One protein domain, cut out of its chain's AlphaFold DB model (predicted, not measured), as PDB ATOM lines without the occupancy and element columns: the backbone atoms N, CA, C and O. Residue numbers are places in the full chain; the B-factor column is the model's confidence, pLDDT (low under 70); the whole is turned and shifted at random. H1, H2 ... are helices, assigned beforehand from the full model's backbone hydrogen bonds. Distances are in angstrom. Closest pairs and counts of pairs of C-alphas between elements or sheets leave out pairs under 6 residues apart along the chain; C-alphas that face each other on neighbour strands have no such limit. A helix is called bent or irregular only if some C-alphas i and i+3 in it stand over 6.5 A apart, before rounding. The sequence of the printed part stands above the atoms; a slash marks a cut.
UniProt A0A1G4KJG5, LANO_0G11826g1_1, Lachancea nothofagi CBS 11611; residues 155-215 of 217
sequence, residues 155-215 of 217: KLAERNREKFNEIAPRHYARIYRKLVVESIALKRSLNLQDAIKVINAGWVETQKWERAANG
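AT A GLANCE: This is residues 155 to 215 of the 217 residues of the protein "LANO_0G11826g1_1" of Lachancea nothofagi CBS 11611 (UniProt A0A1G4KJG5). Three helices, H1, H3 and H4, are strung loosely end to end as a rod, and H2 crosses H3; residues 209 to 215 stick out at one end. The 61 printed residues, all helix in class with H1 to H4 in chain order, are only just loose, close to compact: radius of gyration of the C-alphas 12.7 A, spans 44 by 19 by 17 A.

IN THESE COORDINATES: Find C-alpha 155 at (236.240, 230.944, 227.403); H1 runs from there to 165, 15.5 A. H2, residues 169 to 181, 18.4 A, is only just irregular: C-alphas 170 and 173 are 6.8 A apart. H3, residues 192 to 205, covers 19.9 A. H4, residues 208 to 213, ends at (211.965, 197.602, 227.351).

HOW THE PARTS SIT: H1 is close to H3 but not clearly touching; their closest C-alphas, Phe 164 and Asp 194, are 7.7 A apart. H2 touches H3 with residues 172 to 177 alone, about perpendicular at 90 degrees; look at their closest C-alphas, Ala 173 and Gly 202, 4.5 A apart. H4 is apart from H1 and H2. Every O i to N i+4 pair is within hydrogen-bond range in H1, H3 and H4, and 7 of 9 in H2.

THE WHOLE: The printed part has no cut, no long link and no printed residue under pLDDT 70.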
ATOM      1  N   LYS A 155     236.241 230.333 228.745       86.06
ATOM      2  CA  LYS A 155     236.240 230.944 227.403       86.06
ATOM      3  C   LYS A 155     236.372 229.909 226.282       86.06
ATOM      4  O   LYS A 155     235.826 230.090 225.198       86.06
ATOM      5  N   LEU A 156     237.127 228.831 226.513       86.00
ATOM      6  CA  LEU A 156     237.243 227.739 225.545       86.00
ATOM      7  C   LEU A 156     235.936 226.940 225.482       86.00
ATOM      8  O   LEU A 156     235.488 226.600 224.390       86.00
ATOM      9  N   ALA A 157     235.317 226.680 226.635       84.50
ATOM     10  CA  ALA A 157     234.035 225.991 226.715       84.50
ATOM     11  C   ALA A 157     232.914 226.768 226.000       84.50
ATOM     12  O   ALA A 157     232.139 226.163 225.262       84.50
ATOM     13  N   GLU A 158     232.866 228.094 226.148       88.25
ATOM     14  CA  GLU A 158     231.926 228.966 225.426       88.25
ATOM     15  C   GLU A 158     232.124 228.890 223.908       88.25
ATOM     16  O   GLU A 158     231.182 228.579 223.183       88.25
ATOM     17  N   ARG A 159     233.364 229.039 223.424       89.12
ATOM     18  CA  ARG A 159     233.677 228.894 221.988       89.12
ATOM     19  C   ARG A 159     233.329 227.510 221.441       89.12
ATOM     20  O   ARG A 159     232.912 227.380 220.292       89.12
ATOM     21  N   ASN A 160     233.537 226.454 222.230       88.56
ATOM     22  CA  ASN A 160     233.157 225.098 221.830       88.56
ATOM     23  C   ASN A 160     231.633 224.956 221.739       88.56
ATOM     24  O   ASN A 160     231.143 224.293 220.827       88.56
ATOM     25  N   ARG A 161     230.892 225.602 222.646       90.19
ATOM     26  CA  ARG A 161     229.428 225.623 222.644       90.19
ATOM     27  C   ARG A 161     228.866 226.370 221.437       90.19
ATOM     28  O   ARG A 161     227.933 225.877 220.817       90.19
ATOM     29  N   GLU A 162     229.443 227.512 221.072       90.12
ATOM     30  CA  GLU A 162     229.063 228.260 219.862       90.12
ATOM     31  C   GLU A 162     229.180 227.382 218.612       90.12
ATOM     32  O   GLU A 162     228.202 227.196 217.895       90.12
ATOM     33  N   LYS A 163     230.330 226.722 218.432       87.44
ATOM     34  CA  LYS A 163     230.553 225.787 217.317       87.44
ATOM     35  C   LYS A 163     229.611 224.591 217.334       87.44
ATOM     36  O   LYS A 163     229.239 224.082 216.286       87.44
ATOM     37  N   PHE A 164     229.244 224.099 218.516       90.06
ATOM     38  CA  PHE A 164     228.272 223.016 218.618       90.06
ATOM     39  C   PHE A 164     226.862 223.480 218.226       90.06
ATOM     40  O   PHE A 164     226.130 222.726 217.590       90.06
ATOM     41  N   ASN A 165     226.489 224.719 218.554       89.31
ATOM     42  CA  ASN A 165     225.192 225.289 218.185       89.31
ATOM     43  C   ASN A 165     225.043 225.506 216.671       89.31
ATOM     44  O   ASN A 165     223.919 225.498 216.176       89.31
ATOM     45  N   GLU A 166     226.146 225.652 215.931       90.44
ATOM     46  CA  GLU A 166     226.143 225.670 214.458       90.44
ATOM     47  C   GLU A 166     225.722 224.314 213.858       90.44
ATOM     48  O   GLU A 166     225.301 224.238 212.704       90.44
ATOM     49  N   ILE A 167     225.812 223.223 214.627       88.88
ATOM     50  CA  ILE A 167     225.450 221.883 214.166       88.88
ATOM     51  C   ILE A 167     223.939 221.682 214.296       88.88
ATOM     52  O   ILE A 167     223.390 221.605 215.399       88.88
ATOM     53  N   ALA A 168     223.272 221.487 213.157       90.25
ATOM     54  CA  ALA A 168     221.844 221.196 213.131       90.25
ATOM     55  C   ALA A 168     221.504 219.895 213.904       90.25
ATOM     56  O   ALA A 168     222.193 218.882 213.721       90.25
ATOM     57  N   PRO A 169     220.400 219.853 214.682       90.31
ATOM     58  CA  PRO A 169     220.033 218.701 215.518       90.31
ATOM     59  C   PRO A 169     219.912 217.364 214.779       90.31
ATOM     60  O   PRO A 169     220.187 216.312 215.354       90.31
ATOM     61  N   ARG A 170     219.571 217.394 213.480       89.06
ATOM     62  CA  ARG A 170     219.519 216.208 212.605       89.06
ATOM     63  C   ARG A 170     220.833 215.414 212.574       89.06
ATOM     64  O   ARG A 170     220.825 214.210 212.333       89.06
ATOM     65  N   HIS A 171     221.960 216.059 212.870       90.25
ATOM     66  CA  HIS A 171     223.285 215.441 212.854       90.25
ATOM     67  C   HIS A 171     223.713 214.818 214.179       90.25
ATOM     68  O   HIS A 171     224.715 214.102 214.213       90.25
ATOM     69  N   TYR A 172     222.983 215.048 215.270       94.00
ATOM     70  CA  TYR A 172     223.365 214.552 216.593       94.00
ATOM     71  C   TYR A 172     223.436 213.021 216.636       94.00
ATOM     72  O   TYR A 172     224.385 212.464 217.178       94.00
ATOM     73  N   ALA A 173     222.519 212.346 215.946       92.62
ATOM     74  CA  ALA A 173     222.554 210.906 215.693       92.62
ATOM     75  C   ALA A 173     223.874 210.431 215.045       92.62
ATOM     76  O   ALA A 173     224.501 209.459 215.474       92.62
ATOM     77  N   ARG A 174     224.369 211.163 214.039       91.44
ATOM     78  CA  ARG A 174     225.638 210.846 213.361       91.44
ATOM     79  C   ARG A 174     226.844 211.068 214.274       91.44
ATOM     80  O   ARG A 174     227.766 210.257 214.252       91.44
ATOM     81  N   ILE A 175     226.829 212.131 215.080       91.56
ATOM     82  CA  ILE A 175     227.861 212.385 216.098       91.56
ATOM     83  C   ILE A 175     227.868 211.251 217.123       91.56
ATOM     84  O   ILE A 175     228.935 210.749 217.458       91.56
ATOM     85  N   TYR A 176     226.693 210.799 217.568       93.62
ATOM     86  CA  TYR A 176     226.569 209.678 218.494       93.62
ATOM     87  C   TYR A 176     227.195 208.399 217.938       93.62
ATOM     88  O   TYR A 176     227.977 207.760 218.638       93.62
ATOM     89  N   ARG A 177     226.912 208.048 216.676       91.38
ATOM     90  CA  ARG A 177     227.538 206.885 216.029       91.38
ATOM     91  C   ARG A 177     229.061 206.970 216.081       91.38
ATOM     92  O   ARG A 177     229.697 206.053 216.584       91.38
ATOM     93  N   LYS A 178     229.635 208.097 215.666       91.31
ATOM     94  CA  LYS A 178     231.090 208.294 215.689       91.31
ATOM     95  C   LYS A 178     231.679 208.229 217.100       91.31
ATOM     96  O   LYS A 178     232.703 207.592 217.320       91.31
ATOM     97  N   LEU A 179     231.027 208.877 218.061       91.19
ATOM     98  CA  LEU A 179     231.539 209.008 219.422       91.19
ATOM     99  C   LEU A 179     231.400 207.718 220.241       91.19
ATOM    100  O   LEU A 179     232.324 207.339 220.950       91.19
ATOM    101  N   VAL A 180     230.234 207.074 220.178       89.88
ATOM    102  CA  VAL A 180     229.852 205.975 221.078       89.88
ATOM    103  C   VAL A 180     229.970 204.617 220.400       89.88
ATOM    104  O   VAL A 180     230.439 203.672 221.024       89.88
ATOM    105  N   VAL A 181     229.560 204.503 219.133       87.50
ATOM    106  CA  VAL A 181     229.599 203.222 218.407       87.50
ATOM    107  C   VAL A 181     230.995 202.979 217.833       87.50
ATOM    108  O   VAL A 181     231.571 201.919 218.041       87.50
ATOM    109  N   GLU A 182     231.565 203.976 217.159       89.25
ATOM    110  CA  GLU A 182     232.888 203.886 216.528       89.25
ATOM    111  C   GLU A 182     234.033 204.238 217.497       89.25
ATOM    112  O   GLU A 182     235.200 204.056 217.161       89.25
ATOM    113  N   SER A 183     233.718 204.719 218.708       88.38
ATOM    114  CA  SER A 183     234.697 205.118 219.736       88.38
ATOM    115  C   SER A 183     235.733 206.148 219.256       88.38
ATOM    116  O   SER A 183     236.868 206.175 219.739       88.38
ATOM    117  N   ILE A 184     235.358 207.019 218.312       90.31
ATOM    118  CA  ILE A 184     236.236 208.068 217.789       90.31
ATOM    119  C   ILE A 184     236.283 209.229 218.783       90.31
ATOM    120  O   ILE A 184     235.259 209.806 219.154       90.31
ATOM    121  N   ALA A 185     237.499 209.597 219.186       88.44
ATOM    122  CA  ALA A 185     237.723 210.710 220.093       88.44
ATOM    123  C   ALA A 185     237.349 212.056 219.452       88.44
ATOM    124  O   ALA A 185     237.579 212.317 218.265       88.44
ATOM    125  N   LEU A 186     236.781 212.937 220.273       88.19
ATOM    126  CA  LEU A 186     236.493 214.308 219.879       88.19
ATOM    127  C   LEU A 186     237.791 215.111 219.864       88.19
ATOM    128  O   LEU A 186     238.576 215.053 220.808       88.19
ATOM    129  N   LYS A 187     237.962 215.948 218.842       87.19
ATOM    130  CA  LYS A 187     239.064 216.914 218.759       87.19
ATOM    131  C   LYS A 187     238.951 218.009 219.825       87.19
ATOM    132  O   LYS A 187     239.938 218.645 220.188       87.19
ATOM    133  N   ARG A 188     237.726 218.288 220.278       84.06
ATOM    134  CA  ARG A 188     237.411 219.289 221.303       84.06
ATOM    135  C   ARG A 188     236.445 218.692 222.312       84.06
ATOM    136  O   ARG A 188     235.537 217.959 221.931       84.06
ATOM    137  N   SER A 189     236.614 219.032 223.583       84.25
ATOM    138  CA  SER A 189     235.669 218.633 224.621       84.25
ATOM    139  C   SER A 189     234.298 219.263 224.372       84.25
ATOM    140  O   SER A 189     234.181 220.458 224.077       84.25
ATOM    141  N   LEU A 190     233.257 218.439 224.487       87.00
ATOM    142  CA  LEU A 190     231.868 218.887 224.482       87.00
ATOM    143  C   LEU A 190     231.431 219.227 225.902       87.00
ATOM    144  O   LEU A 190     231.826 218.566 226.864       87.00
ATOM    145  N   ASN A 191     230.569 220.235 226.023       90.25
ATOM    146  CA  ASN A 191     229.847 220.467 227.264       90.25
ATOM    147  C   ASN A 191     228.935 219.262 227.554       90.25
ATOM    148  O   ASN A 191     228.350 218.684 226.636       90.25
ATOM    149  N   LEU A 192     228.779 218.905 228.831       89.69
ATOM    150  CA  LEU A 192     227.918 217.800 229.249       89.69
ATOM    151  C   LEU A 192     226.469 217.959 228.763       89.69
ATOM    152  O   LEU A 192     225.872 216.994 228.296       89.69
ATOM    153  N   GLN A 193     225.908 219.168 228.825       91.44
ATOM    154  CA  GLN A 193     224.545 219.444 228.369       91.44
ATOM    155  C   GLN A 193     224.368 219.111 226.882       91.44
ATOM    156  O   GLN A 193     223.353 218.542 226.482       91.44
ATOM    157  N   ASP A 194     225.364 219.440 226.066       92.69
ATOM    158  CA  ASP A 194     225.350 219.179 224.630       92.69
ATOM    159  C   ASP A 194     225.626 217.703 224.322       92.69
ATOM    160  O   ASP A 194     224.962 217.110 223.471       92.69
ATOM    161  N   ALA A 195     226.515 217.065 225.088       92.88
ATOM    162  CA  ALA A 195     226.739 215.626 225.017       92.88
ATOM    163  C   ALA A 195     225.454 214.829 225.316       92.88
ATOM    164  O   ALA A 195     225.155 213.866 224.612       92.88
ATOM    165  N   ILE A 196     224.643 215.262 226.289       93.94
ATOM    166  CA  ILE A 196     223.345 214.638 226.591       93.94
ATOM    167  C   ILE A 196     222.388 214.737 225.394       93.94
ATOM    168  O   ILE A 196     221.708 213.760 225.082       93.94
ATOM    169  N   LYS A 197     222.359 215.864 224.667       94.88
ATOM    170  CA  LYS A 197     221.543 215.994 223.441       94.88
ATOM    171  C   LYS A 197     221.967 214.980 222.377       94.88
ATOM    172  O   LYS A 197     221.110 214.349 221.761       94.88
ATOM    173  N   VAL A 198     223.279 214.806 222.190       94.56
ATOM    174  CA  VAL A 198     223.851 213.822 221.257       94.56
ATOM    175  C   VAL A 198     223.461 212.399 221.649       94.56
ATOM    176  O   VAL A 198     222.984 211.643 220.805       94.56
ATOM    177  N   ILE A 199     223.612 212.047 222.928       93.38
ATOM    178  CA  ILE A 199     223.252 210.724 223.455       93.38
ATOM    179  C   ILE A 199     221.761 210.445 223.257       93.38
ATOM    180  O   ILE A 199     221.408 209.401 222.714       93.38
ATOM    181  N   ASN A 200     220.895 211.392 223.624       93.44
ATOM    182  CA  ASN A 200     219.451 211.242 223.469       93.44
ATOM    183  C   ASN A 200     219.056 211.035 222.003       93.44
ATOM    184  O   ASN A 200     218.292 210.119 221.707       93.44
ATOM    185  N   ALA A 201     219.608 211.827 221.078       93.38
ATOM    186  CA  ALA A 201     219.344 211.661 219.649       93.38
ATOM    187  C   ALA A 201     219.774 210.273 219.140       93.38
ATOM    188  O   ALA A 201     219.034 209.627 218.399       93.38
ATOM    189  N   GLY A 202     220.939 209.789 219.579       91.62
ATOM    190  CA  GLY A 202     221.421 208.451 219.255       91.62
ATOM    191  C   GLY A 202     220.555 207.327 219.820       91.62
ATOM    192  O   GLY A 202     220.288 206.344 219.133       91.62
ATOM    193  N   TRP A 203     220.076 207.462 221.058       92.38
ATOM    194  CA  TRP A 203     219.188 206.480 221.691       92.38
ATOM    195  C   TRP A 203     217.810 206.416 221.043       92.38
ATOM    196  O   TRP A 203     217.265 205.321 220.908       92.38
ATOM    197  N   VAL A 204     217.275 207.559 220.612       91.44
ATOM    198  CA  VAL A 204     216.032 207.620 219.833       91.44
ATOM    199  C   VAL A 204     216.222 206.932 218.480       91.44
ATOM    200  O   VAL A 204     215.429 206.064 218.132       91.44
ATOM    201  N   GLU A 205     217.297 207.242 217.746       89.50
ATOM    202  CA  GLU A 205     217.558 206.638 216.429       89.50
ATOM    203  C   GLU A 205     217.788 205.119 216.512       89.50
ATOM    204  O   GLU A 205     217.311 204.361 215.670       89.50
ATOM    205  N   THR A 206     218.500 204.657 217.539       84.75
ATOM    206  CA  THR A 206     218.787 203.226 217.739       84.75
ATOM    207  C   THR A 206     217.666 202.469 218.448       84.75
ATOM    208  O   THR A 206     217.800 201.261 218.662       84.75
ATOM    209  N   GLN A 207     216.577 203.155 218.823       84.25
ATOM    210  CA  GLN A 207     215.487 202.606 219.633       84.25
ATOM    211  C   GLN A 207     216.001 201.897 220.897       84.25
ATOM    212  O   GLN A 207     215.441 200.893 221.337       84.25
ATOM    213  N   LYS A 208     217.093 202.401 221.495       80.31
ATOM    214  CA  LYS A 208     217.747 201.786 222.666       80.31
ATOM    215  C   LYS A 208     216.757 201.554 223.809       80.31
ATOM    216  O   LYS A 208     216.793 200.496 224.428       80.31
ATOM    217  N   TRP A 209     215.860 202.511 224.046       80.12
ATOM    218  CA  TRP A 209     214.822 202.411 225.072       80.12
ATOM    219  C   TRP A 209     213.792 201.322 224.776       80.12
ATOM    220  O   TRP A 209     213.466 200.541 225.662       80.12
ATOM    221  N   GLU A 210     213.309 201.234 223.536       78.88
ATOM    222  CA  GLU A 210     212.318 200.228 223.135       78.88
ATOM    223  C   GLU A 210     212.926 198.823 223.150       78.88
ATOM    224  O   GLU A 210     212.304 197.880 223.626       78.88
ATOM    225  N   ARG A 211     214.173 198.677 222.692       80.94
ATOM    226  CA  ARG A 211     214.905 197.404 222.746       80.94
ATOM    227  C   ARG A 211     215.134 196.944 224.184       80.94
ATOM    228  O   ARG A 211     214.820 195.800 224.499       80.94
ATOM    229  N   ALA A 212     215.569 197.850 225.062       78.38
ATOM    230  CA  ALA A 212     215.727 197.561 226.485       78.38
ATOM    231  C   ALA A 212     214.391 197.191 227.154       78.38
ATOM    232  O   ALA A 212     214.338 196.219 227.902       78.38
ATOM    233  N   ALA A 213     213.305 197.910 226.845       81.50
ATOM    234  CA  ALA A 213     211.965 197.602 227.351       81.50
ATOM    235  C   ALA A 213     211.449 196.235 226.865       81.50
ATOM    236  O   ALA A 213     210.745 195.545 227.596       81.50
ATOM    237  N   ASN A 214     211.848 195.820 225.661       84.50
ATOM    238  CA  ASN A 214     211.528 194.513 225.088       84.50
ATOM    239  C   ASN A 214     212.515 193.400 225.500       84.50
ATOM    240  O   ASN A 214     212.396 192.278 225.012       84.50
ATOM    241  N   GLY A 215     213.493 193.685 226.372       79.12
ATOM    242  CA  GLY A 215     214.480 192.703 226.841       79.12
ATOM    243  C   GLY A 215     215.511 192.277 225.790       79.12
ATOM    244  O   GLY A 215     216.154 191.242 225.944       79.12
TER     245      GLY A 215